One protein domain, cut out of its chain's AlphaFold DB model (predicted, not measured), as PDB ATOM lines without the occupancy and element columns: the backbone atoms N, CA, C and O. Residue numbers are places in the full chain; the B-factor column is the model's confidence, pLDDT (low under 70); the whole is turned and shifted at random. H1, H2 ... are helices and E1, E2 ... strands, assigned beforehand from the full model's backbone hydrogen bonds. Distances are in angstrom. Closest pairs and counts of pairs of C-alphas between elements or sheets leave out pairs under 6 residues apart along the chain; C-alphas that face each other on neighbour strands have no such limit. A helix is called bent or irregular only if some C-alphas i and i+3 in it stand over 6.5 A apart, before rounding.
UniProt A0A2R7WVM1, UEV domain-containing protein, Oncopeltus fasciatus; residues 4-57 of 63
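This is residues 4 to 57 of the 63 residues of the protein "UEV domain-containing protein" of Oncopeltus fasciatus (UniProt A0A2R7WVM1). A long, bent two-stranded hairpin, E1 and E2, is joined at one end to the helix H2, and the two make a V, close together where H2 leads into E1. The shorter helix H1 packs on the hairpin where both strands bend, near the open end of that V, and makes a corner with the beginning of H2; the hairpin's turn, residues 43 to 47, reaches on away from H2. The printed part has 54 residues with two named helices and then two named strands, in the order H1, H2, E1, E2; the sheet E1 - E2 is antiparallel, and the class is mixed, helices and strands. It is only just compact, close to loose, with a radius of gyration of the C-alphas of 11.8 A and spans of 34 by 24 by 18 A.

Start with H1, residues 4 to 11, and go on to H2, residues 17 to 30: they only just touch, with 3 pairs of C-alphas within 8 A, only at the corner by their link and with residues 17 to 21 of H2 alone. Their closest C-alphas, of Leu 11 and Pro 17, are 5.1 A apart, and they run opposite ways at a steep tilt of 53 degrees. Next come E1, residues 34 to 42, and E2, residues 48 to 56, a hairpin of antiparallel neighbours with 154 degrees between their directions. Look for N 35 and O 55 at 2.8 A and N 51 and O 39 at 2.9 A, both within hydrogen-bond range. E1 bends by 70 degrees at residue 38 and E2 by 60 degrees at residue 51. At these bends you find the closest C-alphas to H1: Met 7 and Val 38 are 7.0 A apart, Ala 10 and Leu 51 6.6 A. The closest C-alphas of H2 and E1 are those of Ile 28 and Leu 34, 5.6 A apart; those of H2 and E2 are Ile 24 and Leu 54, 7.9 A apart. In H1 and H2 every O i to N i+4 pair is within hydrogen-bond range.

Find C-alpha 4 at (199.851, 132.871, 210.096); from there H1 runs 10.7 A to C-alpha 11. H2 begins at C-alpha 17, at (189.139, 127.980, 217.291), and runs 20.0 A to C-alpha 30. E1 measures 21.8 A from C-alpha 34 to C-alpha 42. E2 runs 22.3 A from C-alpha 48 to C-alpha 56 at (190.857, 126.292, 194.995).

The two C-alphas farthest apart are those of His 30 and Asn 45, at 33.9 A. The printed part has no cut, and the links H1 to H2, H2 to E1 and E1 to E2 are tight. The mean pLDDT of the printed part is 93.9; look at residues 4 to 5 for the values under 70.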
ATOM      1  N   LEU A   4     200.691 133.351 208.979       56.38
ATOM      2  CA  LEU A   4     199.851 132.871 210.096       56.38
ATOM      3  C   LEU A   4     198.951 133.948 210.732       56.38
ATOM      4  O   LEU A   4     197.926 133.612 211.318       56.38
ATOM      5  N   LEU A   5     199.289 135.234 210.590       63.66
ATOM      6  CA  LEU A   5     198.659 136.299 211.381       63.66
ATOM      7  C   LEU A   5     197.169 136.503 211.042       63.66
ATOM      8  O   LEU A   5     196.353 136.711 211.937       63.66
ATOM      9  N   GLY A   6     196.812 136.416 209.756       74.69
ATOM     10  CA  GLY A   6     195.436 136.625 209.292       74.69
ATOM     11  C   GLY A   6     194.483 135.513 209.734       74.69
ATOM     12  O   GLY A   6     193.396 135.791 210.236       74.69
ATOM     13  N   MET A   7     194.918 134.254 209.614       82.50
ATOM     14  CA  MET A   7     194.135 133.096 210.052       82.50
ATOM     15  C   MET A   7     193.946 133.097 211.570       82.50
ATOM     16  O   MET A   7     192.836 132.888 212.048       82.50
ATOM     17  N   GLU A   8     195.000 133.373 212.342       87.06
ATOM     18  CA  GLU A   8     194.916 133.397 213.807       87.06
ATOM     19  C   GLU A   8     194.006 134.513 214.324       87.06
ATOM     20  O   GLU A   8     193.245 134.290 215.265       87.06
ATOM     21  N   TYR A   9     194.024 135.690 213.690       88.06
ATOM     22  CA  TYR A   9     193.099 136.771 214.026       88.06
ATOM     23  C   TYR A   9     191.640 136.383 213.748       88.06
ATOM     24  O   TYR A   9     190.781 136.595 214.607       88.06
ATOM     25  N   ALA A  10     191.358 135.775 212.592       90.75
ATOM     26  CA  ALA A  10     190.011 135.323 212.248       90.75
ATOM     27  C   ALA A  10     189.519 134.212 213.188       90.75
ATOM     28  O   ALA A  10     188.397 134.286 213.689       90.75
ATOM     29  N   LEU A  11     190.372 133.232 213.508       94.25
ATOM     30  CA  LEU A  11     190.030 132.118 214.395       94.25
ATOM     31  C   LEU A  11     189.598 132.572 215.794       94.25
ATOM     32  O   LEU A  11     188.730 131.936 216.374       94.25
ATOM     33  N   ARG A  12     190.107 133.692 216.330       93.56
ATOM     34  CA  ARG A  12     189.658 134.221 217.639       93.56
ATOM     35  C   ARG A  12     188.160 134.535 217.696       93.56
ATOM     36  O   ARG A  12     187.602 134.590 218.785       93.56
ATOM     37  N   LYS A  13     187.519 134.755 216.544       92.00
ATOM     38  CA  LYS A  13     186.073 135.004 216.433       92.00
ATOM     39  C   LYS A  13     185.254 133.711 216.308       92.00
ATOM     40  O   LYS A  13     184.029 133.765 216.345       92.00
ATOM     41  N   TYR A  14     185.902 132.556 216.141       95.62
ATOM     42  CA  TYR A  14     185.231 131.265 216.016       95.62
ATOM     43  C   TYR A  14     184.867 130.732 217.399       95.62
ATOM     44  O   TYR A  14     185.642 130.835 218.343       95.62
ATOM     45  N   LYS A  15     183.706 130.078 217.500       97.25
ATOM     46  CA  LYS A  15     183.254 129.438 218.746       97.25
ATOM     47  C   LYS A  15     184.222 128.352 219.242       97.25
ATOM     48  O   LYS A  15     184.369 128.180 220.443       97.25
ATOM     49  N   ASN A  16     184.867 127.634 218.317       97.38
ATOM     50  CA  ASN A  16     185.789 126.526 218.593       97.38
ATOM     51  C   ASN A  16     187.082 126.679 217.755       97.38
ATOM     52  O   ASN A  16     187.234 125.994 216.739       97.38
ATOM     53  N   PRO A  17     187.997 127.594 218.126       95.94
ATOM     54  CA  PRO A  17     189.139 127.980 217.291       95.94
ATOM     55  C   PRO A  17     190.128 126.839 217.027       95.94
ATOM     56  O   PRO A  17     190.574 126.670 215.892       95.94
ATOM     57  N   ASP A  18     190.449 126.031 218.041       95.25
ATOM     58  CA  ASP A  18     191.456 124.967 217.918       95.25
ATOM     59  C   ASP A  18     190.995 123.834 216.997       95.25
ATOM     60  O   ASP A  18     191.765 123.346 216.167       95.25
ATOM     61  N   PHE A  19     189.716 123.457 217.097       97.62
ATOM     62  CA  PHE A  19     189.104 122.473 216.206       97.62
ATOM     63  C   PHE A  19     189.091 122.979 214.763       97.62
ATOM     64  O   PHE A  19     189.599 122.295 213.876       97.62
ATOM     65  N   ALA A  20     188.630 124.214 214.538       97.25
ATOM     66  CA  ALA A  20     188.628 124.813 213.207       97.25
ATOM     67  C   ALA A  20     190.043 124.883 212.603       97.25
ATOM     68  O   ALA A  20     190.243 124.501 211.452       97.25
ATOM     69  N   LYS A  21     191.054 125.301 213.383       95.94
ATOM     70  CA  LYS A  21     192.457 125.344 212.933       95.94
ATOM     71  C   LYS A  21     192.959 123.963 212.514       95.94
ATOM     72  O   LYS A  21     193.576 123.836 211.457       95.94
ATOM     73  N   LYS A  22     192.696 122.942 213.334       96.81
ATOM     74  CA  LYS A  22     193.103 121.556 213.073       96.81
ATOM     75  C   LYS A  22     192.455 121.012 211.800       96.81
ATOM     76  O   LYS A  22     193.152 120.410 210.985       96.81
ATOM     77  N   ASP A  23     191.162 121.246 211.616       98.00
ATOM     78  CA  ASP A  23     190.417 120.741 210.462       98.00
ATOM     79  C   ASP A  23     190.832 121.449 209.168       98.00
ATOM     80  O   ASP A  23     191.050 120.792 208.146       98.00
ATOM     81  N   ILE A  24     191.056 122.767 209.216       96.94
ATOM     82  CA  ILE A  24     191.578 123.531 208.077       96.94
ATOM     83  C   ILE A  24     192.973 123.030 207.684       96.94
ATOM     84  O   ILE A  24     193.215 122.752 206.508       96.94
ATOM     85  N   ALA A  25     193.879 122.877 208.655       95.81
ATOM     86  CA  ALA A  25     195.243 122.424 208.392       95.81
ATOM     87  C   ALA A  25     195.262 121.042 207.727       95.81
ATOM     88  O   ALA A  25     195.909 120.872 206.695       95.81
ATOM     89  N   LYS A  26     194.491 120.085 208.260       98.00
ATOM     90  CA  LYS A  26     194.362 118.741 207.679       98.00
ATOM     91  C   LYS A  26     193.774 118.764 206.270       98.00
ATOM     92  O   LYS A  26     194.259 118.056 205.394       98.00
ATOM     93  N   THR A  27     192.745 119.579 206.046       97.88
ATOM     94  CA  THR A  27     192.085 119.695 204.736       97.88
ATOM     95  C   THR A  27     193.054 120.191 203.665       97.88
ATOM     96  O   THR A  27     193.155 119.581 202.605       97.88
ATOM     97  N   ILE A  28     193.808 121.255 203.953       96.75
ATOM     98  CA  ILE A  28     194.788 121.831 203.016       96.75
ATOM     99  C   ILE A  28     196.006 120.913 202.854       96.75
ATOM    100  O   ILE A  28     196.594 120.821 201.777       96.75
ATOM    101  N   GLU A  29     196.395 120.196 203.911       96.81
ATOM    102  CA  GLU A  29     197.446 119.189 203.819       96.81
ATOM    103  C   GLU A  29     197.048 118.049 202.872       96.81
ATOM    104  O   GLU A  29     197.884 117.613 202.080       96.81
ATOM    105  N   HIS A  30     195.796 117.599 202.920       98.00
ATOM    106  CA  HIS A  30     195.300 116.529 202.059       98.00
ATOM    107  C   HIS A  30     195.051 117.008 200.619       98.00
ATOM    108  O   HIS A  30     195.499 116.375 199.665       98.00
ATOM    109  N   TYR A  31     194.399 118.158 200.450       98.06
ATOM    110  CA  TYR A  31     194.076 118.738 199.149       98.06
ATOM    111  C   TYR A  31     195.001 119.914 198.831       98.06
ATOM    112  O   TYR A  31     194.675 121.071 199.083       98.06
ATOM    113  N   LYS A  32     196.148 119.624 198.205       95.88
ATOM    114  CA  LYS A  32     197.166 120.641 197.866       95.88
ATOM    115  C   LYS A  32     196.681 121.732 196.901       95.88
ATOM    116  O   LYS A  32     197.321 122.773 196.801       95.88
ATOM    117  N   GLY A  33     195.576 121.493 196.191       97.06
ATOM    118  CA  GLY A  33     194.919 122.476 195.326       97.06
ATOM    119  C   GLY A  33     194.071 123.507 196.077       97.06
ATOM    120  O   GLY A  33     193.570 124.433 195.439       97.06
ATOM    121  N   LEU A  34     193.900 123.361 197.396       98.12
ATOM    122  CA  LEU A  34     193.183 124.304 198.249       98.12
ATOM    123  C   LEU A  34     194.144 125.254 198.970       98.12
ATOM    124  O   LEU A  34     195.237 124.885 199.394       98.12
ATOM    125  N   THR A  35     193.685 126.481 199.175       95.94
ATOM    126  CA  THR A  35     194.284 127.486 200.055       95.94
ATOM    127  C   THR A  35     193.201 128.086 200.947       95.94
ATOM    128  O   THR A  35     192.012 127.862 200.725       95.94
ATOM    129  N   TRP A  36     193.594 128.867 201.950       95.38
ATOM    130  CA  TRP A  36     192.658 129.616 202.784       95.38
ATOM    131  C   TRP A  36     192.748 131.118 202.510       95.38
ATOM    132  O   TRP A  36     193.794 131.644 202.125       95.38
ATOM    133  N   LYS A  37     191.642 131.821 202.746       95.56
ATOM    134  CA  LYS A  37     191.549 133.283 202.710       95.56
ATOM    135  C   LYS A  37     190.552 133.748 203.767       95.56
ATOM    136  O   LYS A  37     189.589 133.046 204.037       95.56
ATOM    137  N   VAL A  38     190.786 134.909 204.373       95.00
ATOM    138  CA  VAL A  38     189.778 135.579 205.207       95.00
ATOM    139  C   VAL A  38     189.037 136.577 204.330       95.00
ATOM    140  O   VAL A  38     189.679 137.423 203.705       95.00
ATOM    141  N   GLU A  39     187.716 136.466 204.251       94.94
ATOM    142  CA  GLU A  39     186.890 137.353 203.431       94.94
ATOM    143  C   GLU A  39     185.463 137.505 203.981       94.94
ATOM    144  O   GLU A  39     185.007 136.642 204.740       94.94
ATOM    145  N   PRO A  40     184.759 138.600 203.640       95.56
ATOM    146  CA  PRO A  40     183.405 138.836 204.121       95.56
ATOM    147  C   PRO A  40     182.423 137.813 203.548       95.56
ATOM    148  O   PRO A  40     182.326 137.623 202.336       95.56
ATOM    149  N   PHE A  41     181.643 137.203 204.434       96.44
ATOM    150  CA  PHE A  41     180.517 136.343 204.107       96.44
ATOM    151  C   PHE A  41     179.216 137.023 204.533       96.44
ATOM    152  O   PHE A  41     179.036 137.349 205.709       96.44
ATOM    153  N   VAL A  42     178.313 137.228 203.571       97.50
ATOM    154  CA  VAL A  42     176.990 137.815 203.808       97.50
ATOM    155  C   VAL A  42     176.009 136.702 204.154       97.50
ATOM    156  O   VAL A  42     175.744 135.812 203.349       97.50
ATOM    157  N   PHE A  43     175.464 136.754 205.364       97.12
ATOM    158  CA  PHE A  43     174.436 135.836 205.832       97.12
ATOM    159  C   PHE A  43     173.069 136.194 205.243       97.12
ATOM    160  O   PHE A  43     172.824 137.321 204.817       97.12
ATOM    161  N   ASN A  44     172.131 135.249 205.297       97.38
ATOM    162  CA  ASN A  44     170.783 135.407 204.733       97.38
ATOM    163  C   ASN A  44     169.987 136.589 205.320       97.38
ATOM    164  O   ASN A  44     169.045 137.065 204.698       97.38
ATOM    165  N   ASN A  45     170.349 137.062 206.515       96.56
ATOM    166  CA  ASN A  45     169.750 138.238 207.154       96.56
ATOM    167  C   ASN A  45     170.419 139.568 206.743       96.56
ATOM    168  O   ASN A  45     170.132 140.601 207.340       96.56
ATOM    169  N   GLY A  46     171.348 139.543 205.784       96.38
ATOM    170  CA  GLY A  46     172.093 140.708 205.304       96.38
ATOM    171  C   GLY A  46     173.295 141.112 206.163       96.38
ATOM    172  O   GLY A  46     174.041 142.006 205.770       96.38
ATOM    173  N   THR A  47     173.525 140.473 207.316       96.94
ATOM    174  CA  THR A  47     174.728 140.734 208.127       96.94
ATOM    175  C   THR A  47     175.974 140.153 207.461       96.94
ATOM    176  O   THR A  47     175.889 139.160 206.743       96.94
ATOM    177  N   SER A  48     177.139 140.764 207.692       96.06
ATOM    178  CA  SER A  48     178.410 140.338 207.099       96.06
ATOM    179  C   SER A  48     179.461 140.089 208.174       96.06
ATOM    180  O   SER A  48     179.605 140.891 209.098       96.06
ATOM    181  N   HIS A  49     180.203 138.989 208.047       94.00
ATOM    182  CA  HIS A  49     181.345 138.683 208.906       94.00
ATOM    183  C   HIS A  49     182.540 138.214 208.080       94.00
ATOM    184  O   HIS A  49     182.380 137.426 207.154       94.00
ATOM    185  N   ASP A  50     183.744 138.632 208.468       93.69
ATOM    186  CA  ASP A  50     184.980 138.070 207.922       93.69
ATOM    187  C   ASP A  50     185.162 136.629 208.412       93.69
ATOM    188  O   ASP A  50     185.396 136.396 209.604       93.69
ATOM    189  N   LEU A  51     185.070 135.668 207.493       95.69
ATOM    190  CA  LEU A  51     185.231 134.240 207.758       95.69
ATOM    191  C   LEU A  51     186.407 133.671 206.964       95.69
ATOM    192  O   LEU A  51     186.825 134.219 205.947       95.69
ATOM    193  N   ILE A  52     186.945 132.547 207.434       96.75
ATOM    194  CA  ILE A  52     187.930 131.766 206.688       96.75
ATOM    195  C   ILE A  52     187.201 130.951 205.619       96.75
ATOM    196  O   ILE A  52     186.397 130.079 205.947       96.75
ATOM    197  N   ASN A  53     187.532 131.206 204.358       96.81
ATOM    198  CA  ASN A  53     187.126 130.426 203.200       96.81
ATOM    199  C   ASN A  53     188.269 129.504 202.748       96.81
ATOM    200  O   ASN A  53     189.422 129.937 202.673       96.81
ATOM    201  N   LEU A  54     187.942 128.252 202.419       97.31
ATOM    202  CA  LEU A  54     188.839 127.340 201.712       97.31
ATOM    203  C   LEU A  54     188.485 127.368 200.230       97.31
ATOM    204  O   LEU A  54     187.385 126.989 199.841       97.31
ATOM    205  N   GLN A  55     189.427 127.798 199.405       97.69
ATOM    206  CA  GLN A  55     189.206 128.009 197.979       97.69
ATOM    207  C   GLN A  55     190.304 127.353 197.148       97.69
ATOM    208  O   GLN A  55     191.439 127.206 197.601       97.69
ATOM    209  N   GLY A  56     189.964 126.980 195.918       97.25
ATOM    210  CA  GLY A  56     190.857 126.292 194.995       97.25
ATOM    211  C   GLY A  56     190.159 125.110 194.340       97.25
ATOM    212  O   GLY A  56     188.967 125.177 194.046       97.25
ATOM    213  N   THR A  57     190.899 124.032 194.106       98.06
ATOM    214  CA  THR A  57     190.381 122.837 193.425       98.06
ATOM    215  C   THR A  57     190.607 121.575 194.247       98.06
ATOM    216  O   THR A  57     191.554 121.479 195.031       98.06
TER     217      THR A  57